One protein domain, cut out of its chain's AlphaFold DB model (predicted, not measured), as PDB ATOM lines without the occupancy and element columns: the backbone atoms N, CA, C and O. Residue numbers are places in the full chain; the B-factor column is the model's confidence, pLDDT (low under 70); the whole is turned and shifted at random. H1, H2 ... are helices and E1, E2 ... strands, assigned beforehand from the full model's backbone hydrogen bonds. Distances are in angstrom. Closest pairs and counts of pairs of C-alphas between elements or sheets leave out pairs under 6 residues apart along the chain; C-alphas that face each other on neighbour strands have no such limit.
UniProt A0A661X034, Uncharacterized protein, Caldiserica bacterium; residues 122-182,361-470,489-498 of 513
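Overview. This is residues 122 to 182, 361 to 470 and 489 to 498 of the 513 residues of an uncharacterized protein of Caldiserica bacterium (UniProt A0A661X034). The chain winds in stacked turns into a well-formed three-walled solenoid with a triangular cross-section, and the stack makes the longest axis. One wall holds E1, E3 from its bend onward, E5, E9, E12 and E15, with the first parts of E6 and E8; a second holds E2, E4, E10, E13 and E16, with the last parts of E6 and E8; the third, more broken, has E11, E14 and E7. H1 and the loose stretches 167 to 182 and 489 to 498 lie outside the first wall. The 181 printed residues, with one named helix followed by 16 named strands, are mostly strand; 13 strands form a parallel branched sheet, and E11 and E14 a parallel sheet of two. The whole is compact and rounded, with a radius of gyration of the C-alphas of 15.2 A and spans of 39 by 34 by 32 A.

Along the chain. Start in the branched sheet with its longest strand, E6, residues 361 to 376, from C-alpha 361 at (3.449, -27.732, 55.204); it bends by 150 degrees at residue 370, and its ends are 15.7 A apart. Next find E8, residues 390 to 403, 15.5 A, which bends by 142 degrees at residue 397. E9 is 417 to 421, E10 429 to 431, E12 443 to 445, E13 449 to 451, E15 462 to 464, and E16 467 to 470, ending at C-alpha 470 (-6.344, -14.690, 33.395). Go back to E1, 128 to 132; E2, 134 to 139, 14.5 A; E3, 141 to 148, 17.7 A, which bends by 84 degrees at residue 144; E4, 153 to 156; and E5, 162 to 166, 12.8 A. Outside this sheet are E7, 381 to 383, E11, 438 to 440, E14, 457 to 460, and H1, 123 to 126, starting at C-alpha 123 (2.618, -36.183, 32.101).

Arrangement. Look first at E8: E6 lies on one side of it, while E9, beside residues 390 to 394, and E10, beside 401 to 403, lie on the other. Among the N and O pairs within hydrogen-bond range are N 365 and O 393 at 2.9 A for E6 and E8, N 392 and O 418 at 2.9 A for E8 and E9, and N 403 and O 430 at 2.8 A for E8 and E10. From E9, step to its parallel neighbour E12, with N 421 and O 444 at 2.8 A, then to E15, with N 445 and O 463 at 2.8 A. E15 is parallel to E1, E1 to E3, and E3 to the edge strand E5, with N 464 and O 131 at 2.9 A, N 147 and O 130 at 2.9 A, and N 165 and O 146 at 2.8 A. From E10, step to E13, with N 431 and O 450 at 2.8 A, then E16, with N 451 and O 469 at 2.8 A, E2, with N 136 and O 468 at 3.1 A, and the edge strand E4, with N 155 and O 137 at 2.9 A. E11 and E14 are parallel, with N 439 and O 457 at 2.9 A. E11 runs on into E12 at 94 degrees, and E14 into E15 at 85 degrees. E7 pairs with no named strand. H1 is on the branched sheet at a height of 8.6 A, only just over none of its strands, with 2 of its C-alphas falling on E1; it is too short for an O i to N i+4 pair, and its one O i to N i+3 pair is not within range.

Size, cuts and confidence. The C-alphas farthest apart, Ala 159 and Ser 369, are 46.1 A from each other. Residues 183 to 360 are not printed, with a C-alpha gap of 11.9 A, nor are 471 to 488, with a gap of 32.1 A. Of the links printed whole, E8 to E9 is long, with 13 residues. Residues 178 to 179 pair antiparallel with 495 to 496. Mean pLDDT of the printed part is 81.5; 44 residues are under 70, among them 122 to 127, 156 to 178 and 494 to 498.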
ATOM      1  N   SER A 122       3.570 -37.456  36.626       49.28
ATOM      2  CA  SER A 122       2.417 -37.475  35.709       49.28
ATOM      3  C   SER A 122       2.888 -36.706  34.473       49.28
ATOM      4  O   SER A 122       3.679 -35.769  34.586       49.28
ATOM      5  N   GLU A 123       2.423 -37.048  33.275       45.62
ATOM      6  CA  GLU A 123       2.618 -36.183  32.101       45.62
ATOM      7  C   GLU A 123       2.230 -34.716  32.366       45.62
ATOM      8  O   GLU A 123       2.862 -33.822  31.800       45.62
ATOM      9  N   ALA A 124       1.268 -34.487  33.270       48.25
ATOM     10  CA  ALA A 124       0.757 -33.173  33.662       48.25
ATOM     11  C   ALA A 124       1.853 -32.178  34.060       48.25
ATOM     12  O   ALA A 124       1.698 -30.982  33.857       48.25
ATOM     13  N   PHE A 125       2.972 -32.665  34.587       55.41
ATOM     14  CA  PHE A 125       3.984 -31.820  35.199       55.41
ATOM     15  C   PHE A 125       5.253 -31.672  34.330       55.41
ATOM     16  O   PHE A 125       5.821 -30.590  34.216       55.41
ATOM     17  N   ASN A 126       5.674 -32.732  33.635       52.47
ATOM     18  CA  ASN A 126       6.932 -32.749  32.863       52.47
ATOM     19  C   ASN A 126       6.848 -31.974  31.526       52.47
ATOM     20  O   ASN A 126       7.863 -31.655  30.912       52.47
ATOM     21  N   LYS A 127       5.640 -31.704  31.020       60.78
ATOM     22  CA  LYS A 127       5.459 -31.075  29.699       60.78
ATOM     23  C   LYS A 127       4.556 -29.860  29.692       60.78
ATOM     24  O   LYS A 127       4.641 -29.093  28.733       60.78
ATOM     25  N   HIS A 128       3.683 -29.718  30.683       72.75
ATOM     26  CA  HIS A 128       2.639 -28.710  30.671       72.75
ATOM     27  C   HIS A 128       2.882 -27.673  31.759       72.75
ATOM     28  O   HIS A 128       3.250 -28.000  32.881       72.75
ATOM     29  N   VAL A 129       2.694 -26.410  31.389       79.75
ATOM     30  CA  VAL A 129       2.757 -25.271  32.305       79.75
ATOM     31  C   VAL A 129       1.390 -25.008  32.948       79.75
ATOM     32  O   VAL A 129       1.326 -24.483  34.055       79.75
ATOM     33  N   ILE A 130       0.305 -25.427  32.283       84.50
ATOM     34  CA  ILE A 130      -1.073 -25.357  32.786       84.50
ATOM     35  C   ILE A 130      -1.772 -26.701  32.577       84.50
ATOM     36  O   ILE A 130      -1.690 -27.282  31.489       84.50
ATOM     37  N   TYR A 131      -2.510 -27.136  33.595       82.06
ATOM     38  CA  TYR A 131      -3.418 -28.277  33.573       82.06
ATOM     39  C   TYR A 131      -4.787 -27.852  34.121       82.06
ATOM     40  O   TYR A 131      -4.887 -27.550  35.306       82.06
ATOM     41  N   ALA A 132      -5.823 -27.787  33.277       83.94
ATOM     42  CA  ALA A 132      -7.157 -27.328  33.693       83.94
ATOM     43  C   ALA A 132      -8.279 -27.804  32.761       83.94
ATOM     44  O   ALA A 132      -8.045 -27.998  31.569       83.94
ATOM     45  N   GLN A 133      -9.522 -27.940  33.237       82.88
ATOM     46  CA  GLN A 133     -10.658 -28.235  32.341       82.88
ATOM     47  C   GLN A 133     -10.882 -27.120  31.332       82.88
ATOM     48  O   GLN A 133     -11.177 -27.394  30.166       82.88
ATOM     49  N   LYS A 134     -10.691 -25.880  31.774       87.62
ATOM     50  CA  LYS A 134     -10.853 -24.681  30.964       87.62
ATOM     51  C   LYS A 134      -9.732 -23.695  31.259       87.62
ATOM     52  O   LYS A 134      -9.309 -23.546  32.401       87.62
ATOM     53  N   VAL A 135      -9.252 -23.033  30.211       88.31
ATOM     54  CA  VAL A 135      -8.282 -21.940  30.316       88.31
ATOM     55  C   VAL A 135      -8.811 -20.760  29.517       88.31
ATOM     56  O   VAL A 135      -9.105 -20.907  28.325       88.31
ATOM     57  N   GLU A 136      -8.953 -19.606  30.164       90.44
ATOM     58  CA  GLU A 136      -9.562 -18.430  29.543       90.44
ATOM     59  C   GLU A 136      -8.988 -17.092  30.018       90.44
ATOM     60  O   GLU A 136      -8.308 -17.016  31.043       90.44
ATOM     61  N   GLY A 137      -9.274 -16.037  29.250       87.06
ATOM     62  CA  GLY A 137      -8.985 -14.650  29.607       87.06
ATOM     63  C   GLY A 137      -7.922 -13.983  28.728       87.06
ATOM     64  O   GLY A 137      -7.771 -14.307  27.550       87.06
ATOM     65  N   THR A 138      -7.196 -13.020  29.296       80.69
ATOM     66  CA  THR A 138      -6.149 -12.233  28.629       80.69
ATOM     67  C   THR A 138      -4.823 -12.399  29.363       80.69
ATOM     68  O   THR A 138      -4.720 -12.017  30.520       80.69
ATOM     69  N   SER A 139      -3.778 -12.898  28.698       73.75
ATOM     70  CA  SER A 139      -2.434 -13.029  29.292       73.75
ATOM     71  C   SER A 139      -1.402 -12.197  28.526       73.75
ATOM     72  O   SER A 139      -1.492 -12.057  27.305       73.75
ATOM     73  N   SER A 140      -0.401 -11.650  29.229       66.69
ATOM     74  CA  SER A 140       0.741 -10.991  28.571       66.69
ATOM     75  C   SER A 140       1.758 -11.988  28.026       66.69
ATOM     76  O   SER A 140       2.439 -11.690  27.043       66.69
ATOM     77  N   LYS A 141       1.907 -13.151  28.678       75.25
ATOM     78  CA  LYS A 141       2.916 -14.155  28.338       75.25
ATOM     79  C   LYS A 141       2.633 -15.490  29.026       75.25
ATOM     80  O   LYS A 141       2.644 -15.579  30.253       75.25
ATOM     81  N   ILE A 142       2.522 -16.543  28.219       76.12
ATOM     82  CA  ILE A 142       2.573 -17.939  28.666       76.12
ATOM     83  C   ILE A 142       3.658 -18.641  27.859       76.12
ATOM     84  O   ILE A 142       3.612 -18.650  26.629       76.12
ATOM     85  N   THR A 143       4.624 -19.248  28.548       73.69
ATOM     86  CA  THR A 143       5.684 -20.038  27.912       73.69
ATOM     87  C   THR A 143       5.583 -21.493  28.371       73.69
ATOM     88  O   THR A 143       5.907 -21.804  29.516       73.69
ATOM     89  N   GLY A 144       5.149 -22.395  27.484       71.12
ATOM     90  CA  GLY A 144       5.015 -23.832  27.769       71.12
ATOM     91  C   GLY A 144       3.801 -24.476  27.094       71.12
ATOM     92  O   GLY A 144       3.102 -23.836  26.314       71.12
ATOM     93  N   ASN A 145       3.535 -25.757  27.370       75.25
ATOM     94  CA  ASN A 145       2.362 -26.433  26.805       75.25
ATOM     95  C   ASN A 145       1.161 -26.328  27.751       75.25
ATOM     96  O   ASN A 145       1.306 -26.492  28.958       75.25
ATOM     97  N   ILE A 146      -0.031 -26.126  27.210       79.56
ATOM     98  CA  ILE A 146      -1.285 -26.114  27.969       79.56
ATOM     99  C   ILE A 146      -1.990 -27.447  27.748       79.56
ATOM    100  O   ILE A 146      -2.163 -27.867  26.602       79.56
ATOM    101  N   PHE A 147      -2.395 -28.108  28.827       78.31
ATOM    102  CA  PHE A 147      -3.292 -29.256  28.777       78.31
ATOM    103  C   PHE A 147      -4.692 -28.832  29.204       78.31
ATOM    104  O   PHE A 147      -4.873 -28.315  30.309       78.31
ATOM    105  N   THR A 148      -5.686 -29.070  28.348       76.81
ATOM    106  CA  THR A 148      -7.070 -28.730  28.683       76.81
ATOM    107  C   THR A 148      -8.110 -29.632  28.030       76.81
ATOM    108  O   THR A 148      -7.858 -30.207  26.974       76.81
ATOM    109  N   ALA A 149      -9.270 -29.788  28.673       70.56
ATOM    110  CA  ALA A 149     -10.402 -30.571  28.167       70.56
ATOM    111  C   ALA A 149     -11.329 -29.775  27.231       70.56
ATOM    112  O   ALA A 149     -12.180 -30.358  26.562       70.56
ATOM    113  N   SER A 150     -11.175 -28.451  27.169       73.69
ATOM    114  CA  SER A 150     -11.994 -27.567  26.340       73.69
ATOM    115  C   SER A 150     -11.132 -26.645  25.477       73.69
ATOM    116  O   SER A 150      -9.905 -26.688  25.518       73.69
ATOM    117  N   THR A 151     -11.763 -25.842  24.619       68.12
ATOM    118  CA  THR A 151     -11.017 -24.890  23.784       68.12
ATOM    119  C   THR A 151     -10.394 -23.810  24.669       68.12
ATOM    120  O   THR A 151     -11.076 -23.227  25.508       68.12
ATOM    121  N   VAL A 152      -9.105 -23.537  24.464       76.94
ATOM    122  CA  VAL A 152      -8.398 -22.432  25.122       76.94
ATOM    123  C   VAL A 152      -8.903 -21.110  24.547       76.94
ATOM    124  O   VAL A 152      -8.671 -20.825  23.373       76.94
ATOM    125  N   ASN A 153      -9.552 -20.296  25.377       77.75
ATOM    126  CA  ASN A 153     -10.044 -18.965  25.011       77.75
ATOM    127  C   ASN A 153      -9.121 -17.891  25.598       77.75
ATOM    128  O   ASN A 153      -9.530 -17.110  26.456       77.75
ATOM    129  N   LEU A 154      -7.858 -17.898  25.170       76.38
ATOM    130  CA  LEU A 154      -6.851 -16.935  25.609       76.38
ATOM    131  C   LEU A 154      -6.567 -15.905  24.520       76.38
ATOM    132  O   LEU A 154      -6.257 -16.259  23.383       76.38
ATOM    133  N   VAL A 155      -6.605 -14.631  24.897       71.62
ATOM    134  CA  VAL A 155      -6.080 -13.528  24.089       71.62
ATOM    135  C   VAL A 155      -4.658 -13.233  24.576       71.62
ATOM    136  O   VAL A 155      -4.472 -12.766  25.699       71.62
ATOM    137  N   SER A 156      -3.646 -13.542  23.756       65.44
ATOM    138  CA  SER A 156      -2.235 -13.229  24.042       65.44
ATOM    139  C   SER A 156      -1.818 -11.952  23.317       65.44
ATOM    140  O   SER A 156      -2.017 -11.830  22.109       65.44
ATOM    141  N   SER A 157      -1.210 -11.005  24.036       59.69
ATOM    142  CA  SER A 157      -0.619  -9.796  23.436       59.69
ATOM    143  C   SER A 157       0.806 -10.013  22.900       59.69
ATOM    144  O   SER A 157       1.318  -9.171  22.162       59.69
ATOM    145  N   ALA A 158       1.438 -11.147  23.225       58.22
ATOM    146  CA  ALA A 158       2.745 -11.556  22.713       58.22
ATOM    147  C   ALA A 158       2.610 -12.609  21.597       58.22
ATOM    148  O   ALA A 158       1.733 -13.471  21.664       58.22
ATOM    149  N   ALA A 159       3.503 -12.558  20.598       51.31
ATOM    150  CA  ALA A 159       3.596 -13.561  19.532       51.31
ATOM    151  C   ALA A 159       3.755 -14.972  20.132       51.31
ATOM    152  O   ALA A 159       4.646 -15.188  20.954       51.31
ATOM    153  N   ASP A 160       2.867 -15.887  19.743       52.44
ATOM    154  CA  ASP A 160       2.589 -17.183  20.377       52.44
ATOM    155  C   ASP A 160       3.827 -17.937  20.919       52.44
ATOM    156  O   ASP A 160       4.709 -18.347  20.162       52.44
ATOM    157  N   GLN A 161       3.875 -18.177  22.241       64.19
ATOM    158  CA  GLN A 161       4.909 -18.991  22.918       64.19
ATOM    159  C   GLN A 161       4.363 -20.255  23.605       64.19
ATOM    160  O   GLN A 161       5.108 -20.948  24.308       64.19
ATOM    161  N   TYR A 162       3.083 -20.576  23.411       66.62
ATOM    162  CA  TYR A 162       2.472 -21.779  23.966       66.62
ATOM    163  C   TYR A 162       1.968 -22.717  22.871       66.62
ATOM    164  O   TYR A 162       1.584 -22.290  21.784       66.62
ATOM    165  N   THR A 163       1.953 -24.015  23.171       61.31
ATOM    166  CA  THR A 163       1.224 -25.002  22.362       61.31
ATOM    167  C   THR A 163       0.096 -25.600  23.188       61.31
ATOM    168  O   THR A 163       0.195 -25.696  24.412       61.31
ATOM    169  N   VAL A 164      -0.998 -25.982  22.534       58.19
ATOM    170  CA  VAL A 164      -2.174 -26.533  23.212       58.19
ATOM    171  C   VAL A 164      -2.282 -28.018  22.912       58.19
ATOM    172  O   VAL A 164      -2.274 -28.441  21.758       58.19
ATOM    173  N   THR A 165      -2.404 -28.817  23.966       56.50
ATOM    174  CA  THR A 165      -2.775 -30.228  23.899       56.50
ATOM    175  C   THR A 165      -4.198 -30.371  24.422       56.50
ATOM    176  O   THR A 165      -4.446 -30.247  25.622       56.50
ATOM    177  N   LEU A 166      -5.133 -30.615  23.502       56.28
ATOM    178  CA  LEU A 166      -6.519 -30.913  23.845       56.28
ATOM    179  C   LEU A 166      -6.631 -32.348  24.365       56.28
ATOM    180  O   LEU A 166      -6.125 -33.296  23.761       56.28
ATOM    181  N   SER A 167      -7.306 -32.484  25.493       53.94
ATOM    182  CA  SER A 167      -7.593 -33.738  26.162       53.94
ATOM    183  C   SER A 167      -8.914 -34.324  25.672       53.94
ATOM    184  O   SER A 167      -9.908 -33.613  25.575       53.94
ATOM    185  N   ASN A 168      -8.944 -35.640  25.453       48.31
ATOM    186  CA  ASN A 168     -10.184 -36.411  25.293       48.31
ATOM    187  C   ASN A 168     -10.628 -37.066  26.619       48.31
ATOM    188  O   ASN A 168     -11.421 -38.008  26.602       48.31
ATOM    189  N   ILE A 169     -10.054 -36.652  27.757       46.97
ATOM    190  CA  ILE A 169     -10.351 -37.254  29.062       46.97
ATOM    191  C   ILE A 169     -11.764 -36.830  29.508       46.97
ATOM    192  O   ILE A 169     -12.087 -35.644  29.409       46.97
ATOM    193  N   PRO A 170     -12.605 -37.770  29.989       44.00
ATOM    194  CA  PRO A 170     -13.925 -37.459  30.528       44.00
ATOM    195  C   PRO A 170     -13.841 -36.449  31.680       44.00
ATOM    196  O   PRO A 170     -12.851 -36.414  32.404       44.00
ATOM    197  N   SER A 171     -14.889 -35.637  31.820       49.19
ATOM    198  CA  SER A 171     -15.119 -34.636  32.872       49.19
ATOM    199  C   SER A 171     -14.446 -34.962  34.214       49.19
ATOM    200  O   SER A 171     -14.741 -36.012  34.784       49.19
ATOM    201  N   ASN A 172     -13.637 -34.014  34.713       57.59
ATOM    202  CA  ASN A 172     -12.942 -33.957  36.015       57.59
ATOM    203  C   ASN A 172     -11.432 -34.239  35.979       57.59
ATOM    204  O   ASN A 172     -10.929 -35.271  36.416       57.59
ATOM    205  N   ILE A 173     -10.688 -33.221  35.532       62.12
ATOM    206  CA  ILE A 173      -9.222 -33.155  35.632       62.12
ATOM    207  C   ILE A 173      -8.727 -33.261  37.088       62.12
ATOM    208  O   ILE A 173      -7.629 -33.769  37.320       62.12
ATOM    209  N   SER A 174      -9.550 -32.861  38.063       58.94
ATOM    210  CA  SER A 174      -9.269 -32.960  39.501       58.94
ATOM    211  C   SER A 174      -8.981 -34.388  39.988       58.94
ATOM    212  O   SER A 174      -8.248 -34.570  40.956       58.94
ATOM    213  N   GLU A 175      -9.473 -35.424  39.302       58.72
ATOM    214  CA  GLU A 175      -9.197 -36.812  39.689       58.72
ATOM    215  C   GLU A 175      -7.813 -37.311  39.250       58.72
ATOM    216  O   GLU A 175      -7.343 -38.338  39.751       58.72
ATOM    217  N   LEU A 176      -7.158 -36.600  38.325       58.34
ATOM    218  CA  LEU A 176      -5.911 -37.022  37.683       58.34
ATOM    219  C   LEU A 176      -4.676 -36.643  38.494       58.34
ATOM    220  O   LEU A 176      -3.657 -37.319  38.387       58.34
ATOM    221  N   VAL A 177      -4.756 -35.584  39.295       64.31
ATOM    222  CA  VAL A 177      -3.679 -35.133  40.176       64.31
ATOM    223  C   VAL A 177      -4.278 -34.952  41.558       64.31
ATOM    224  O   VAL A 177      -5.101 -34.061  41.761       64.31
ATOM    225  N   ARG A 178      -3.879 -35.813  42.494       66.62
ATOM    226  CA  ARG A 178      -4.329 -35.766  43.881       66.62
ATOM    227  C   ARG A 178      -3.176 -35.438  44.809       66.62
ATOM    228  O   ARG A 178      -2.042 -35.809  44.523       66.62
ATOM    229  N   PHE A 179      -3.451 -34.761  45.912       73.19
ATOM    230  CA  PHE A 179      -2.469 -34.607  46.975       73.19
ATOM    231  C   PHE A 179      -2.647 -35.752  47.979       73.19
ATOM    232  O   PHE A 179      -3.768 -36.091  48.347       73.19
ATOM    233  N   ASP A 180      -1.550 -36.386  48.379       68.56
ATOM    234  CA  ASP A 180      -1.489 -37.277  49.529       68.56
ATOM    235  C   ASP A 180      -1.669 -36.452  50.797       68.56
ATOM    236  O   ASP A 180      -0.760 -35.796  51.322       68.56
ATOM    237  N   THR A 181      -2.897 -36.561  51.251       62.03
ATOM    238  CA  THR A 181      -3.493 -35.954  52.408       62.03
ATOM    239  C   THR A 181      -3.210 -36.693  53.721       62.03
ATOM    240  O   THR A 181      -3.782 -36.371  54.752       62.03
ATOM    241  N   SER A 182      -2.351 -37.712  53.737       60.16
ATOM    242  CA  SER A 182      -1.948 -38.332  55.003       60.16
ATOM    243  C   SER A 182      -1.086 -37.384  55.856       60.16
ATOM    244  O   SER A 182      -0.299 -36.588  55.330       60.16
ATOM    245  N   ALA A 361       3.407 -29.078  55.756       94.38
ATOM    246  CA  ALA A 361       3.449 -27.732  55.204       94.38
ATOM    247  C   ALA A 361       3.966 -26.733  56.242       94.38
ATOM    248  O   ALA A 361       3.888 -27.005  57.438       94.38
ATOM    249  N   ALA A 362       4.500 -25.599  55.784       97.25
ATOM    250  CA  ALA A 362       4.855 -24.494  56.677       97.25
ATOM    251  C   ALA A 362       3.606 -23.752  57.168       97.25
ATOM    252  O   ALA A 362       3.574 -23.287  58.301       97.25
ATOM    253  N   ILE A 363       2.578 -23.676  56.322       97.69
ATOM    254  CA  ILE A 363       1.249 -23.167  56.647       97.69
ATOM    255  C   ILE A 363       0.240 -24.261  56.300       97.69
ATOM    256  O   ILE A 363       0.161 -24.696  55.146       97.69
ATOM    257  N   LEU A 364      -0.528 -24.702  57.289       95.50
ATOM    258  CA  LEU A 364      -1.551 -25.730  57.153       95.50
ATOM    259  C   LEU A 364      -2.888 -25.205  57.673       95.50
ATOM    260  O   LEU A 364      -2.991 -24.827  58.834       95.50
ATOM    261  N   ILE A 365      -3.927 -25.250  56.843       95.62
ATOM    262  CA  ILE A 365      -5.309 -25.113  57.306       95.62
ATOM    263  C   ILE A 365      -6.041 -26.424  57.045       95.62
ATOM    264  O   ILE A 365      -6.084 -26.890  55.903       95.62
ATOM    265  N   ASN A 366      -6.623 -27.017  58.084       93.06
ATOM    266  CA  ASN A 366      -7.418 -28.234  57.970       93.06
ATOM    267  C   ASN A 366      -8.790 -28.046  58.626       93.06
ATOM    268  O   ASN A 366      -8.897 -27.969  59.845       93.06
ATOM    269  N   ASN A 367      -9.844 -27.986  57.811       91.50
ATOM    270  CA  ASN A 367     -11.216 -27.806  58.281       91.50
ATOM    271  C   ASN A 367     -12.198 -28.660  57.479       91.50
ATOM    272  O   ASN A 367     -12.851 -28.194  56.544       91.50
ATOM    273  N   SER A 368     -12.315 -29.930  57.844       84.38
ATOM    274  CA  SER A 368     -13.101 -30.910  57.086       84.38
ATOM    275  C   SER A 368     -14.597 -30.583  56.950       84.38
ATOM    276  O   SER A 368     -15.244 -31.110  56.043       84.38
ATOM    277  N   SER A 369     -15.155 -29.729  57.812       87.56
ATOM    278  CA  SER A 369     -16.591 -29.426  57.872       87.56
ATOM    279  C   SER A 369     -16.950 -27.966  57.587       87.56
ATOM    280  O   SER A 369     -18.128 -27.672  57.386       87.56
ATOM    281  N   GLY A 370     -15.971 -27.061  57.566       90.69
ATOM    282  CA  GLY A 370     -16.198 -25.622  57.514       90.69
ATOM    283  C   GLY A 370     -15.460 -24.899  56.395       90.69
ATOM    284  O   GLY A 370     -14.768 -25.488  55.558       90.69
ATOM    285  N   SER A 371     -15.648 -23.583  56.393       93.75
ATOM    286  CA  SER A 371     -14.984 -22.665  55.480       93.75
ATOM    287  C   SER A 371     -13.752 -22.032  56.121       93.75
ATOM    288  O   SER A 371     -13.801 -21.658  57.291       93.75
ATOM    289  N   CYS A 372     -12.701 -21.806  55.343       94.94
ATOM    290  CA  CYS A 372     -11.519 -21.070  55.772       94.94
ATOM    291  C   CYS A 372     -10.998 -20.131  54.678       94.94
ATOM    292  O   CYS A 372     -11.137 -20.392  53.477       94.94
ATOM    293  N   THR A 373     -10.330 -19.064  55.108       96.19
ATOM    294  CA  THR A 373      -9.620 -18.130  54.231       96.19
ATOM    295  C   THR A 373      -8.153 -18.037  54.632       96.19
ATOM    296  O   THR A 373      -7.819 -18.033  55.813       96.19
ATOM    297  N   LEU A 374      -7.269 -17.979  53.644       97.81
ATOM    298  CA  LEU A 374      -5.864 -17.644  53.835       97.81
ATOM    299  C   LEU A 374      -5.553 -16.417  52.993       97.81
ATOM    300  O   LEU A 374      -5.556 -16.520  51.768       97.81
ATOM    301  N   ASP A 375      -5.255 -15.297  53.639       97.12
ATOM    302  CA  ASP A 375      -4.963 -14.038  52.959       97.12
ATOM    303  C   ASP A 375      -3.491 -13.658  53.166       97.12
ATOM    304  O   ASP A 375      -3.021 -13.503  54.294       97.12
ATOM    305  N   ILE A 376      -2.743 -13.549  52.064       96.81
ATOM    306  CA  ILE A 376      -1.341 -13.122  52.029       96.81
ATOM    307  C   ILE A 376      -1.279 -11.674  51.530       96.81
ATOM    308  O   ILE A 376      -1.069 -11.437  50.337       96.81
ATOM    309  N   ASP A 377      -1.483 -10.712  52.432       94.50
ATOM    310  CA  ASP A 377      -1.480  -9.276  52.112       94.50
ATOM    311  C   ASP A 377      -0.113  -8.608  52.342       94.50
ATOM    312  O   ASP A 377       0.166  -7.558  51.761       94.50
ATOM    313  N   ALA A 378       0.781  -9.245  53.103       94.25
ATOM    314  CA  ALA A 378       2.213  -8.954  53.096       94.25
ATOM    315  C   ALA A 378       3.037 -10.210  52.818       94.25
ATOM    316  O   ALA A 378       2.633 -11.321  53.154       94.25
ATOM    317  N   SER A 379       4.210 -10.015  52.211       95.94
ATOM    318  CA  SER A 379       5.107 -11.097  51.800       95.94
ATOM    319  C   SER A 379       5.684 -11.809  53.027       95.94
ATOM    320  O   SER A 379       6.469 -11.187  53.749       95.94
ATOM    321  N   PRO A 380       5.365 -13.092  53.270       97.38
ATOM    322  CA  PRO A 380       6.015 -13.861  54.319       97.38
ATOM    323  C   PRO A 380       7.390 -14.350  53.853       97.38
ATOM    324  O   PRO A 380       7.587 -14.658  52.673       97.38
ATOM    325  N   ASP A 381       8.330 -14.474  54.785       97.94
ATOM    326  CA  ASP A 381       9.599 -15.171  54.563       97.94
ATOM    327  C   ASP A 381       9.462 -16.618  55.049       97.94
ATOM    328  O   ASP A 381       9.451 -16.880  56.251       97.94
ATOM    329  N   ILE A 382       9.284 -17.556  54.115       98.62
ATOM    330  CA  ILE A 382       9.012 -18.966  54.422       98.62
ATOM    331  C   ILE A 382      10.230 -19.815  54.064       98.62
ATOM    332  O   ILE A 382      10.625 -19.880  52.901       98.62
ATOM    333  N   THR A 383      10.766 -20.551  55.037       98.62
ATOM    334  CA  THR A 383      11.808 -21.565  54.833       98.62
ATOM    335  C   THR A 383      11.254 -22.956  55.107       98.62
ATOM    336  O   THR A 383      10.806 -23.247  56.218       98.62
ATOM    337  N   LEU A 384      11.311 -23.829  54.099       97.69
ATOM    338  CA  LEU A 384      10.870 -25.219  54.204       97.69
ATOM    339  C   LEU A 384      12.020 -26.136  54.627       97.69
ATOM    340  O   LEU A 384      13.165 -25.937  54.230       97.69
ATOM    341  N   GLY A 385      11.700 -27.182  55.388       95.00
ATOM    342  CA  GLY A 385      12.574 -28.327  55.629       95.00
ATOM    343  C   GLY A 385      12.124 -29.575  54.876       95.00
ATOM    344  O   GLY A 385      11.097 -29.594  54.202       95.00
ATOM    345  N   ASP A 386      12.871 -30.665  55.040       89.62
ATOM    346  CA  ASP A 386      12.657 -31.913  54.294       89.62
ATOM    347  C   ASP A 386      11.317 -32.608  54.594       89.62
ATOM    348  O   ASP A 386      10.828 -33.407  53.784       89.62
ATOM    349  N   ASN A 387      10.705 -32.318  55.748       88.50
ATOM    350  CA  ASN A 387       9.385 -32.829  56.118       88.50
ATOM    351  C   ASN A 387       8.269 -32.177  55.298       88.50
ATOM    352  O   ASN A 387       7.322 -32.872  54.911       88.50
ATOM    353  N   GLN A 388       8.417 -30.906  54.927       91.81
ATOM    354  CA  GLN A 388       7.399 -30.201  54.164       91.81
ATOM    355  C   GLN A 388       7.326 -30.712  52.718       91.81
ATOM    356  O   GLN A 388       8.327 -30.936  52.039       91.81
ATOM    357  N   LYS A 389       6.096 -30.940  52.263       89.19
ATOM    358  CA  LYS A 389       5.693 -31.252  50.887       89.19
ATOM    359  C   LYS A 389       5.384 -29.964  50.110       89.19
ATOM    360  O   LYS A 389       5.619 -29.897  48.907       89.19
ATOM    361  N   THR A 390       4.860 -28.947  50.795       92.88
ATOM    362  CA  THR A 390       4.425 -27.668  50.215       92.88
ATOM    363  C   THR A 390       4.652 -26.519  51.200       92.88
ATOM    364  O   THR A 390       4.759 -26.767  52.399       92.88
ATOM    365  N   ALA A 391       4.715 -25.271  50.733       97.25
ATOM    366  CA  ALA A 391       4.717 -24.122  51.639       97.25
ATOM    367  C   ALA A 391       3.337 -23.921  52.277       97.25
ATOM    368  O   ALA A 391       3.234 -23.833  53.498       97.25
ATOM    369  N   ILE A 392       2.286 -23.933  51.456       97.81
ATOM    370  CA  ILE A 392       0.894 -23.773  51.884       97.81
ATOM    371  C   ILE A 392       0.100 -25.034  51.540       97.81
ATOM    372  O   ILE A 392       0.139 -25.502  50.395       97.81
ATOM    373  N   LEU A 393      -0.643 -25.553  52.518       95.19
ATOM    374  CA  LEU A 393      -1.643 -26.606  52.355       95.19
ATOM    375  C   LEU A 393      -2.964 -26.175  52.996       95.19
ATOM    376  O   LEU A 393      -3.034 -25.983  54.204       95.19
ATOM    377  N   VAL A 394      -4.021 -26.076  52.197       95.19
ATOM    378  CA  VAL A 394      -5.389 -25.865  52.682       95.19
ATOM    379  C   VAL A 394      -6.225 -27.079  52.309       95.19
ATOM    380  O   VAL A 394      -6.291 -27.454  51.142       95.19
ATOM    381  N   SER A 395      -6.844 -27.708  53.301       92.00
ATOM    382  CA  SER A 395      -7.727 -28.862  53.150       92.00
ATOM    383  C   SER A 395      -9.001 -28.605  53.945       92.00
ATOM    384  O   SER A 395      -9.073 -28.933  55.128       92.00
ATOM    385  N   ALA A 396     -10.000 -27.996  53.306       92.31
ATOM    386  CA  ALA A 396     -11.254 -27.633  53.958       92.31
ATOM    387  C   ALA A 396     -12.501 -28.095  53.188       92.31
ATOM    388  O   ALA A 396     -12.403 -28.578  52.058       92.31
ATOM    389  N   HIS A 397     -13.694 -27.933  53.769       91.19
ATOM    390  CA  HIS A 397     -14.920 -28.022  52.973       91.19
ATOM    391  C   HIS A 397     -14.946 -26.893  51.936       91.19
ATOM    392  O   HIS A 397     -15.070 -27.167  50.745       91.19
ATOM    393  N   ASP A 398     -14.724 -25.652  52.378       94.88
ATOM    394  CA  ASP A 398     -14.617 -24.464  51.528       94.88
ATOM    395  C   ASP A 398     -13.337 -23.682  51.856       94.88
ATOM    396  O   ASP A 398     -13.280 -22.962  52.847       94.88
ATOM    397  N   GLY A 399     -12.300 -23.793  51.032       95.81
ATOM    398  CA  GLY A 399     -11.028 -23.099  51.246       95.81
ATOM    399  C   GLY A 399     -10.743 -22.087  50.152       95.81
ATOM    400  O   GLY A 399     -10.653 -22.453  48.980       95.81
ATOM    401  N   THR A 400     -10.551 -20.825  50.528       97.31
ATOM    402  CA  THR A 400     -10.098 -19.768  49.608       97.31
ATOM    403  C   THR A 400      -8.717 -19.279  50.017       97.31
ATOM    404  O   THR A 400      -8.487 -18.988  51.188       97.31
ATOM    405  N   ILE A 401      -7.802 -19.181  49.055       98.31
ATOM    406  CA  ILE A 401      -6.467 -18.610  49.258       98.31
ATOM    407  C   ILE A 401      -6.353 -17.342  48.413       98.31
ATOM    408  O   ILE A 401      -6.497 -17.418  47.193       98.31
ATOM    409  N   SER A 402      -6.057 -16.207  49.037       96.88
ATOM    410  CA  SER A 402      -5.790 -14.928  48.374       96.88
ATOM    411  C   SER A 402      -4.312 -14.573  48.525       96.88
ATOM    412  O   SER A 402      -3.791 -14.515  49.633       96.88
ATOM    413  N   ILE A 403      -3.620 -14.331  47.414       96.88
ATOM    414  CA  ILE A 403      -2.195 -13.987  47.383       96.88
ATOM    415  C   ILE A 403      -2.052 -12.602  46.761       96.88
ATOM    416  O   ILE A 403      -2.051 -12.464  45.538       96.88
ATOM    417  N   ASN A 404      -1.958 -11.580  47.610       94.31
ATOM    418  CA  ASN A 404      -1.878 -10.172  47.214       94.31
ATOM    419  C   ASN A 404      -0.471  -9.582  47.377       94.31
ATOM    420  O   ASN A 404      -0.192  -8.510  46.842       94.31
ATOM    421  N   ALA A 405       0.426 -10.292  48.052       94.50
ATOM    422  CA  ALA A 405       1.843  -9.979  48.149       94.50
ATOM    423  C   ALA A 405       2.709 -11.136  47.636       94.50
ATOM    424  O   ALA A 405       2.223 -12.242  47.389       94.50
ATOM    425  N   ASP A 406       4.002 -10.864  47.458       95.94
ATOM    426  CA  ASP A 406       4.967 -11.858  46.992       95.94
ATOM    427  C   ASP A 406       4.956 -13.114  47.884       95.94
ATOM    428  O   ASP A 406       4.939 -13.044  49.111       95.94
ATOM    429  N   LEU A 407       4.974 -14.283  47.245       97.12
ATOM    430  CA  LEU A 407       5.071 -15.583  47.898       97.12
ATOM    431  C   LEU A 407       6.262 -16.327  47.297       97.12
ATOM    432  O   LEU A 407       6.172 -16.956  46.238       97.12
ATOM    433  N   LEU A 408       7.400 -16.224  47.983       96.75
ATOM    434  CA  LEU A 408       8.697 -16.683  47.488       96.75
ATOM    435  C   LEU A 408       9.369 -17.637  48.495       96.75
ATOM    436  O   LEU A 408      10.369 -17.259  49.104       96.75
ATOM    437  N   PRO A 409       8.855 -18.868  48.692       97.50
ATOM    438  CA  PRO A 409       9.426 -19.788  49.669       97.50
ATOM    439  C   PRO A 409      10.864 -20.196  49.328       97.50
ATOM    440  O   PRO A 409      11.216 -20.418  48.165       97.50
ATOM    441  N   THR A 410      11.672 -20.387  50.367       97.62
ATOM    442  CA  THR A 410      12.975 -21.045  50.286       97.62
ATOM    443  C   THR A 410      12.783 -22.552  50.430       97.62
ATOM    444  O   THR A 410      12.454 -23.061  51.502       97.62
ATOM    445  N   TYR A 411      12.983 -23.269  49.328       93.81
ATOM    446  CA  TYR A 411      12.825 -24.721  49.246       93.81
ATOM    447  C   TYR A 411      14.074 -25.463  49.739       93.81
ATOM    448  O   TYR A 411      15.186 -25.132  49.323       93.81
ATOM    449  N   SER A 412      13.902 -26.514  50.550       92.94
ATOM    450  CA  SER A 412      15.001 -27.435  50.890       92.94
ATOM    451  C   SER A 412      15.282 -28.427  49.763       92.94
ATOM    452  O   SER A 412      16.408 -28.911  49.611       92.94
ATOM    453  N   SER A 413      14.275 -28.713  48.934       87.25
ATOM    454  CA  SER A 413      14.392 -29.623  47.803       87.25
ATOM    455  C   SER A 413      13.538 -29.191  46.614       87.25
ATOM    456  O   SER A 413      12.490 -28.566  46.739       87.25
ATOM    457  N   SER A 414      13.990 -29.547  45.412       81.88
ATOM    458  CA  SER A 414      13.332 -29.150  44.163       81.88
ATOM    459  C   SER A 414      11.969 -29.816  43.934       81.88
ATOM    460  O   SER A 414      11.275 -29.434  43.005       81.88
ATOM    461  N   ASP A 415      11.602 -30.830  44.719       78.56
ATOM    462  CA  ASP A 415      10.334 -31.574  44.642       78.56
ATOM    463  C   ASP A 415       9.237 -31.026  45.575       78.56
ATOM    464  O   ASP A 415       8.176 -31.637  45.716       78.56
ATOM    465  N   GLN A 416       9.467 -29.881  46.213       87.94
ATOM    466  CA  GLN A 416       8.475 -29.204  47.044       87.94
ATOM    467  C   GLN A 416       7.579 -28.276  46.218       87.94
ATOM    468  O   GLN A 416       7.975 -27.732  45.185       87.94
ATOM    469  N   PHE A 417       6.342 -28.107  46.679       88.94
ATOM    470  CA  PHE A 417       5.331 -27.281  46.026       88.94
ATOM    471  C   PHE A 417       5.140 -25.928  46.725       88.94
ATOM    472  O   PHE A 417       5.544 -25.759  47.875       88.94
ATOM    473  N   CYS A 418       4.542 -24.942  46.051       94.75
ATOM    474  CA  CYS A 418       4.248 -23.659  46.696       94.75
ATOM    475  C   CYS A 418       2.888 -23.695  47.392       94.75
ATOM    476  O   CYS A 418       2.801 -23.463  48.593       94.75
ATOM    477  N   VAL A 419       1.829 -23.986  46.634       96.19
ATOM    478  CA  VAL A 419       0.449 -23.878  47.121       96.19
ATOM    479  C   VAL A 419      -0.340 -25.114  46.738       96.19
ATOM    480  O   VAL A 419      -0.395 -25.483  45.564       96.19
ATOM    481  N   VAL A 420      -0.996 -25.718  47.722       93.69
ATOM    482  CA  VAL A 420      -1.962 -26.797  47.527       93.69
ATOM    483  C   VAL A 420      -3.268 -26.416  48.212       93.69
ATOM    484  O   VAL A 420      -3.329 -26.355  49.435       93.69
ATOM    485  N   ASN A 421      -4.319 -26.199  47.425       94.56
ATOM    486  CA  ASN A 421      -5.689 -26.089  47.914       94.56
ATOM    487  C   ASN A 421      -6.469 -27.361  47.543       94.56
ATOM    488  O   ASN A 421      -6.893 -27.542  46.401       94.56
ATOM    489  N   TRP A 422      -6.612 -28.255  48.519       90.06
ATOM    490  CA  TRP A 422      -7.314 -29.539  48.443       90.06
ATOM    491  C   TRP A 422      -8.755 -29.447  48.982       90.06
ATOM    492  O   TRP A 422      -9.315 -30.415  49.491       90.06
ATOM    493  N   SER A 423      -9.371 -28.272  48.931       91.56
ATOM    494  CA  SER A 423     -10.704 -28.099  49.507       91.56
ATOM    495  C   SER A 423     -11.813 -28.712  48.637       91.56
ATOM    496  O   SER A 423     -11.657 -28.874  47.427       91.56
ATOM    497  N   GLY A 424     -12.925 -29.111  49.256       84.06
ATOM    498  CA  GLY A 424     -13.972 -29.908  48.606       84.06
ATOM    499  C   GLY A 424     -14.926 -29.109  47.707       84.06
ATOM    500  O   GLY A 424     -14.936 -29.266  46.484       84.06
ATOM    501  N   SER A 425     -15.779 -28.291  48.326       87.38
ATOM    502  CA  SER A 425     -16.872 -27.539  47.693       87.38
ATOM    503  C   SER A 425     -16.405 -26.227  47.071       87.38
ATOM    504  O   SER A 425     -16.818 -25.907  45.956       87.38
ATOM    505  N   ASN A 426     -15.509 -25.503  47.729       91.06
ATOM    506  CA  ASN A 426     -14.810 -24.353  47.176       91.06
ATOM    507  C   ASN A 426     -13.310 -24.535  47.394       91.06
ATOM    508  O   ASN A 426     -12.905 -24.903  48.491       91.06
ATOM    509  N   ALA A 427     -12.497 -24.303  46.366       92.25
ATOM    510  CA  ALA A 427     -11.049 -24.497  46.427       92.25
ATOM    511  C   ALA A 427     -10.303 -23.438  45.617       92.25
ATOM    512  O   ALA A 427      -9.356 -23.750  44.897       92.25
ATOM    513  N   ASP A 428     -10.743 -22.189  45.683       96.31
ATOM    514  CA  ASP A 428     -10.198 -21.132  44.842       96.31
ATOM    515  C   ASP A 428      -8.819 -20.656  45.329       96.31
ATOM    516  O   ASP A 428      -8.553 -20.525  46.529       96.31
ATOM    517  N   VAL A 429      -7.926 -20.399  44.372       97.50
ATOM    518  CA  VAL A 429      -6.648 -19.711  44.594       97.50
ATOM    519  C   VAL A 429      -6.637 -18.442  43.751       97.50
ATOM    520  O   VAL A 429      -6.593 -18.505  42.523       97.50
ATOM    521  N   ASN A 430      -6.663 -17.295  44.417       95.94
ATOM    522  CA  ASN A 430      -6.740 -15.974  43.819       95.94
ATOM    523  C   ASN A 430      -5.390 -15.276  43.951       95.94
ATOM    524  O   ASN A 430      -4.887 -15.103  45.056       95.94
ATOM    525  N   ILE A 431      -4.799 -14.870  42.831       94.69
ATOM    526  CA  ILE A 431      -3.484 -14.231  42.802       94.69
ATOM    527  C   ILE A 431      -3.638 -12.829  42.238       94.69
ATOM    528  O   ILE A 431      -4.052 -12.653  41.088       94.69
ATOM    529  N   GLY A 432      -3.248 -11.861  43.057       89.00
ATOM    530  CA  GLY A 432      -3.142 -10.458  42.717       89.00
ATOM    531  C   GLY A 432      -4.465  -9.732  42.516       89.00
ATOM    532  O   GLY A 432      -4.546  -8.867  41.651       89.00
ATOM    533  N   THR A 433      -5.499 -10.062  43.293       84.38
ATOM    534  CA  THR A 433      -6.809  -9.389  43.215       84.38
ATOM    535  C   THR A 433      -6.793  -7.983  43.819       84.38
ATOM    536  O   THR A 433      -7.615  -7.148  43.442       84.38
ATOM    537  N   VAL A 434      -5.854  -7.694  44.729       83.00
ATOM    538  CA  VAL A 434      -5.676  -6.366  45.349       83.00
ATOM    539  C   VAL A 434      -4.408  -5.664  44.850       83.00
ATOM    540  O   VAL A 434      -4.443  -4.483  44.498       83.00
ATOM    541  N   SER A 435      -3.287  -6.383  44.777       83.50
ATOM    542  CA  SER A 435      -1.986  -5.884  44.313       83.50
ATOM    543  C   SER A 435      -1.222  -6.971  43.568       83.50
ATOM    544  O   SER A 435      -1.441  -8.152  43.793       83.50
ATOM    545  N   GLY A 436      -0.328  -6.599  42.647       84.50
ATOM    546  CA  GLY A 436       0.474  -7.593  41.927       84.50
ATOM    547  C   GLY A 436       1.375  -8.397  42.865       84.50
ATOM    548  O   GLY A 436       2.064  -7.807  43.691       84.50
ATOM    549  N   ALA A 437       1.393  -9.717  42.682       91.75
ATOM    550  CA  ALA A 437       2.184 -10.655  43.472       91.75
ATOM    551  C   ALA A 437       3.067 -11.532  42.574       91.75
ATOM    552  O   ALA A 437       2.629 -12.019  41.525       91.75
ATOM    553  N   ASN A 438       4.306 -11.766  42.993       93.69
ATOM    554  CA  ASN A 438       5.184 -12.766  42.404       93.69
ATOM    555  C   ASN A 438       5.091 -14.063  43.202       93.69
ATOM    556  O   ASN A 438       5.290 -14.066  44.414       93.69
ATOM    557  N   VAL A 439       4.837 -15.176  42.516       95.38
ATOM    558  CA  VAL A 439       4.771 -16.501  43.144       95.38
ATOM    559  C   VAL A 439       5.817 -17.411  42.518       95.38
ATOM    560  O   VAL A 439       5.847 -17.598  41.297       95.38
ATOM    561  N   ASN A 440       6.680 -17.988  43.349       93.81
ATOM    562  CA  ASN A 440       7.666 -18.973  42.917       93.81
ATOM    563  C   ASN A 440       7.231 -20.367  43.368       93.81
ATOM    564  O   ASN A 440       6.983 -20.569  44.545       93.81
ATOM    565  N   GLY A 441       7.165 -21.314  42.435       90.56
ATOM    566  CA  GLY A 441       6.766 -22.700  42.661       90.56
ATOM    567  C   GLY A 441       5.404 -23.055  42.060       90.56
ATOM    568  O   GLY A 441       4.699 -22.228  41.482       90.56
ATOM    569  N   GLY A 442       5.062 -24.343  42.114       89.19
ATOM    570  CA  GLY A 442       3.809 -24.845  41.553       89.19
ATOM    571  C   GLY A 442       2.592 -24.544  42.431       89.19
ATOM    572  O   GLY A 442       2.704 -24.475  43.658       89.19
ATOM    573  N   ILE A 443       1.434 -24.390  41.784       93.00
ATOM    574  CA  ILE A 443       0.140 -24.104  42.412       93.00
ATOM    575  C   ILE A 443      -0.872 -25.165  41.991       93.00
ATOM    576  O   ILE A 443      -1.012 -25.478  40.806       93.00
ATOM    577  N   TYR A 444      -1.572 -25.712  42.978       90.94
ATOM    578  CA  TYR A 444      -2.592 -26.731  42.822       90.94
ATOM    579  C   TYR A 444      -3.858 -26.234  43.495       90.94
ATOM    580  O   TYR A 444      -3.836 -25.839  44.659       90.94
ATOM    581  N   SER A 445      -4.960 -26.314  42.768       92.50
ATOM    582  CA  SER A 445      -6.302 -26.084  43.266       92.50
ATOM    583  C   SER A 445      -7.199 -27.222  42.798       92.50
ATOM    584  O   SER A 445      -7.210 -27.575  41.615       92.50
ATOM    585  N   TYR A 446      -8.002 -27.766  43.714       88.38
ATOM    586  CA  TYR A 446      -9.041 -28.733  43.362       88.38
ATOM    587  C   TYR A 446     -10.128 -28.128  42.452       88.38
ATOM    588  O   TYR A 446     -10.828 -28.866  41.761       88.38
ATOM    589  N   LYS A 447     -10.231 -26.792  42.391       91.19
ATOM    590  CA  LYS A 447     -11.173 -26.047  41.551       91.19
ATOM    591  C   LYS A 447     -10.474 -25.004  40.693       91.19
ATOM    592  O   LYS A 447      -9.916 -25.381  39.662       91.19
ATOM    593  N   ASN A 448     -10.542 -23.726  41.068       93.88
ATOM    594  CA  ASN A 448     -10.147 -22.622  40.207       93.88
ATOM    595  C   ASN A 448      -8.845 -21.960  40.651       93.88
ATOM    596  O   ASN A 448      -8.537 -21.846  41.837       93.88
ATOM    597  N   ILE A 449      -8.111 -21.462  39.660       95.06
ATOM    598  CA  ILE A 449      -6.993 -20.547  39.866       95.06
ATOM    599  C   ILE A 449      -7.285 -19.271  39.084       95.06
ATOM    600  O   ILE A 449      -7.461 -19.307  37.863       95.06
ATOM    601  N   LEU A 450      -7.306 -18.145  39.786       94.25
ATOM    602  CA  LEU A 450      -7.508 -16.822  39.219       94.25
ATOM    603  C   LEU A 450      -6.206 -16.017  39.263       94.25
ATOM    604  O   LEU A 450      -5.549 -15.911  40.296       94.25
ATOM    605  N   LEU A 451      -5.872 -15.411  38.128       92.31
ATOM    606  CA  LEU A 451      -4.776 -14.474  37.951       92.31
ATOM    607  C   LEU A 451      -5.347 -13.091  37.582       92.31
ATOM    608  O   LEU A 451      -5.810 -12.911  36.453       92.31
ATOM    609  N   ASP A 452      -5.326 -12.131  38.518       88.69
ATOM    610  CA  ASP A 452      -6.119 -10.888  38.430       88.69
ATOM    611  C   ASP A 452      -5.332  -9.564  38.530       88.69
ATOM    612  O   ASP A 452      -5.896  -8.510  38.793       88.69
ATOM    613  N   SER A 453      -4.040  -9.557  38.218       81.81
ATOM    614  CA  SER A 453      -3.230  -8.339  38.056       81.81
ATOM    615  C   SER A 453      -2.356  -8.391  36.799       81.81
ATOM    616  O   SER A 453      -2.075  -9.447  36.231       81.81
ATOM    617  N   ASN A 454      -1.952  -7.218  36.311       69.81
ATOM    618  CA  ASN A 454      -1.111  -7.044  35.124       69.81
ATOM    619  C   ASN A 454       0.399  -7.062  35.428       69.81
ATOM    620  O   ASN A 454       1.194  -7.154  34.495       69.81
ATOM    621  N   THR A 455       0.801  -6.968  36.699       74.12
ATOM    622  CA  THR A 455       2.213  -6.984  37.125       74.12
ATOM    623  C   THR A 455       2.653  -8.314  37.727       74.12
ATOM    624  O   THR A 455       3.838  -8.498  37.983       74.12
ATOM    625  N   GLN A 456       1.728  -9.249  37.935       80.44
ATOM    626  CA  GLN A 456       2.034 -10.532  38.558       80.44
ATOM    627  C   GLN A 456       2.814 -11.484  37.645       80.44
ATOM    628  O   GLN A 456       2.591 -11.565  36.425       80.44
ATOM    629  N   ALA A 457       3.685 -12.272  38.271       84.50
ATOM    630  CA  ALA A 457       4.443 -13.326  37.622       84.50
ATOM    631  C   ALA A 457       4.414 -14.604  38.462       84.50
ATOM    632  O   ALA A 457       4.826 -14.617  39.620       84.50
ATOM    633  N   VAL A 458       3.973 -15.700  37.849       90.31
ATOM    634  CA  VAL A 458       4.109 -17.037  38.430       90.31
ATOM    635  C   VAL A 458       5.253 -17.762  37.730       90.31
ATOM    636  O   VAL A 458       5.270 -17.880  36.500       90.31
ATOM    637  N   THR A 459       6.211 -18.262  38.506       89.50
ATOM    638  CA  THR A 459       7.295 -19.120  38.015       89.50
ATOM    639  C   THR A 459       7.079 -20.534  38.529       89.50
ATOM    640  O   THR A 459       7.399 -20.843  39.670       89.50
ATOM    641  N   GLY A 460       6.527 -21.413  37.696       88.00
ATOM    642  CA  GLY A 460       6.100 -22.732  38.146       88.00
ATOM    643  C   GLY A 460       5.164 -23.425  37.169       88.00
ATOM    644  O   GLY A 460       5.335 -23.346  35.952       88.00
ATOM    645  N   ILE A 461       4.189 -24.131  37.728       85.44
ATOM    646  CA  ILE A 461       3.117 -24.817  37.009       85.44
ATOM    647  C   ILE A 461       1.782 -24.526  37.693       85.44
ATOM    648  O   ILE A 461       1.741 -24.378  38.913       85.44
ATOM    649  N   LEU A 462       0.701 -24.473  36.917       89.19
ATOM    650  CA  LEU A 462      -0.658 -24.310  37.431       89.19
ATOM    651  C   LEU A 462      -1.462 -25.582  37.185       89.19
ATOM    652  O   LEU A 462      -1.570 -26.036  36.043       89.19
ATOM    653  N   VAL A 463      -2.056 -26.135  38.236       87.12
ATOM    654  CA  VAL A 463      -2.984 -27.263  38.144       87.12
ATOM    655  C   VAL A 463      -4.293 -26.894  38.814       87.12
ATOM    656  O   VAL A 463      -4.350 -26.739  40.027       87.12
ATOM    657  N   ALA A 464      -5.340 -26.770  38.011       88.69
ATOM    658  CA  ALA A 464      -6.687 -26.456  38.450       88.69
ATOM    659  C   ALA A 464      -7.613 -27.619  38.091       88.69
ATOM    660  O   ALA A 464      -7.606 -28.103  36.957       88.69
ATOM    661  N   GLY A 465      -8.427 -28.075  39.039       82.75
ATOM    662  CA  GLY A 465      -9.433 -29.100  38.777       82.75
ATOM    663  C   GLY A 465     -10.536 -28.644  37.819       82.75
ATOM    664  O   GLY A 465     -11.101 -29.482  37.113       82.75
ATOM    665  N   GLU A 466     -10.795 -27.336  37.753       88.56
ATOM    666  CA  GLU A 466     -11.805 -26.687  36.916       88.56
ATOM    667  C   GLU A 466     -11.153 -25.646  35.989       88.56
ATOM    668  O   GLU A 466     -10.699 -26.004  34.895       88.56
ATOM    669  N   THR A 467     -11.080 -24.376  36.395       90.75
ATOM    670  CA  THR A 467     -10.713 -23.271  35.494       90.75
ATOM    671  C   THR A 467      -9.420 -22.577  35.911       90.75
ATOM    672  O   THR A 467      -9.200 -22.302  37.087       90.75
ATOM    673  N   VAL A 468      -8.578 -22.241  34.931       91.81
ATOM    674  CA  VAL A 468      -7.538 -21.211  35.088       91.81
ATOM    675  C   VAL A 468      -7.970 -19.964  34.328       91.81
ATOM    676  O   VAL A 468      -8.132 -20.010  33.104       91.81
ATOM    677  N   THR A 469      -8.120 -18.858  35.048       92.12
ATOM    678  CA  THR A 469      -8.583 -17.582  34.496       92.12
ATOM    679  C   THR A 469      -7.487 -16.531  34.585       92.12
ATOM    680  O   THR A 469      -6.942 -16.286  35.658       92.12
ATOM    681  N   PHE A 470      -7.201 -15.873  33.464       89.38
ATOM    682  CA  PHE A 470      -6.344 -14.690  33.395       89.38
ATOM    683  C   PHE A 470      -7.225 -13.455  33.172       89.38
ATOM    684  O   PHE A 470      -7.558 -13.128  32.036       89.38
ATOM    685  N   TRP A 489      12.126 -39.680  43.434       48.78
ATOM    686  CA  TRP A 489      10.865 -40.076  42.816       48.78
ATOM    687  C   TRP A 489       9.857 -40.339  43.936       48.78
ATOM    688  O   TRP A 489      10.194 -41.114  44.835       48.78
ATOM    689  N   PRO A 490       8.646 -39.747  43.899       52.81
ATOM    690  CA  PRO A 490       8.071 -38.891  42.843       52.81
ATOM    691  C   PRO A 490       8.669 -37.466  42.762       52.81
ATOM    692  O   PRO A 490       9.215 -36.969  43.735       52.81
ATOM    693  N   ILE A 491       8.541 -36.815  41.591       55.59
ATOM    694  CA  ILE A 491       9.118 -35.482  41.277       55.59
ATOM    695  C   ILE A 491       8.485 -34.338  42.090       55.59
ATOM    696  O   ILE A 491       9.103 -33.291  42.234       55.59
ATOM    697  N   TYR A 492       7.288 -34.549  42.641       69.44
ATOM    698  CA  TYR A 492       6.719 -33.692  43.676       69.44
ATOM    699  C   TYR A 492       6.306 -34.540  44.870       69.44
ATOM    700  O   TYR A 492       5.559 -35.513  44.719       69.44
ATOM    701  N   LYS A 493       6.802 -34.181  46.054       71.50
ATOM    702  CA  LYS A 493       6.504 -34.901  47.289       71.50
ATOM    703  C   LYS A 493       5.028 -34.720  47.637       71.50
ATOM    704  O   LYS A 493       4.491 -33.619  47.578       71.50
ATOM    705  N   GLY A 494       4.375 -35.805  48.044       66.56
ATOM    706  CA  GLY A 494       3.007 -35.737  48.547       66.56
ATOM    707  C   GLY A 494       1.929 -35.584  47.486       66.56
ATOM    708  O   GLY A 494       0.819 -35.254  47.848       66.56
ATOM    709  N   PHE A 495       2.201 -35.830  46.209       66.25
ATOM    710  CA  PHE A 495       1.158 -35.951  45.189       66.25
ATOM    711  C   PHE A 495       1.039 -37.409  44.721       66.25
ATOM    712  O   PHE A 495       2.031 -38.131  44.620       66.25
ATOM    713  N   VAL A 496      -0.186 -37.833  44.415       55.84
ATOM    714  CA  VAL A 496      -0.553 -39.160  43.910       55.84
ATOM    715  C   VAL A 496      -1.488 -39.016  42.705       55.84
ATOM    716  O   VAL A 496      -2.419 -38.217  42.718       55.84
ATOM    717  N   GLY A 497      -1.268 -39.782  41.635       47.91
ATOM    718  CA  GLY A 497      -2.183 -39.831  40.483       47.91
ATOM    719  C   GLY A 497      -1.568 -39.440  39.132       47.91
ATOM    720  O   GLY A 497      -0.477 -38.884  39.048       47.91
ATOM    721  N   GLY A 498      -2.279 -39.795  38.051       46.81
ATOM    722  CA  GLY A 498      -1.952 -39.424  36.669       46.81
ATOM    723  C   GLY A 498      -0.730 -40.160  36.131       46.81
ATOM    724  O   GLY A 498       0.315 -39.574  35.892       46.81
TER     725      GLY A 498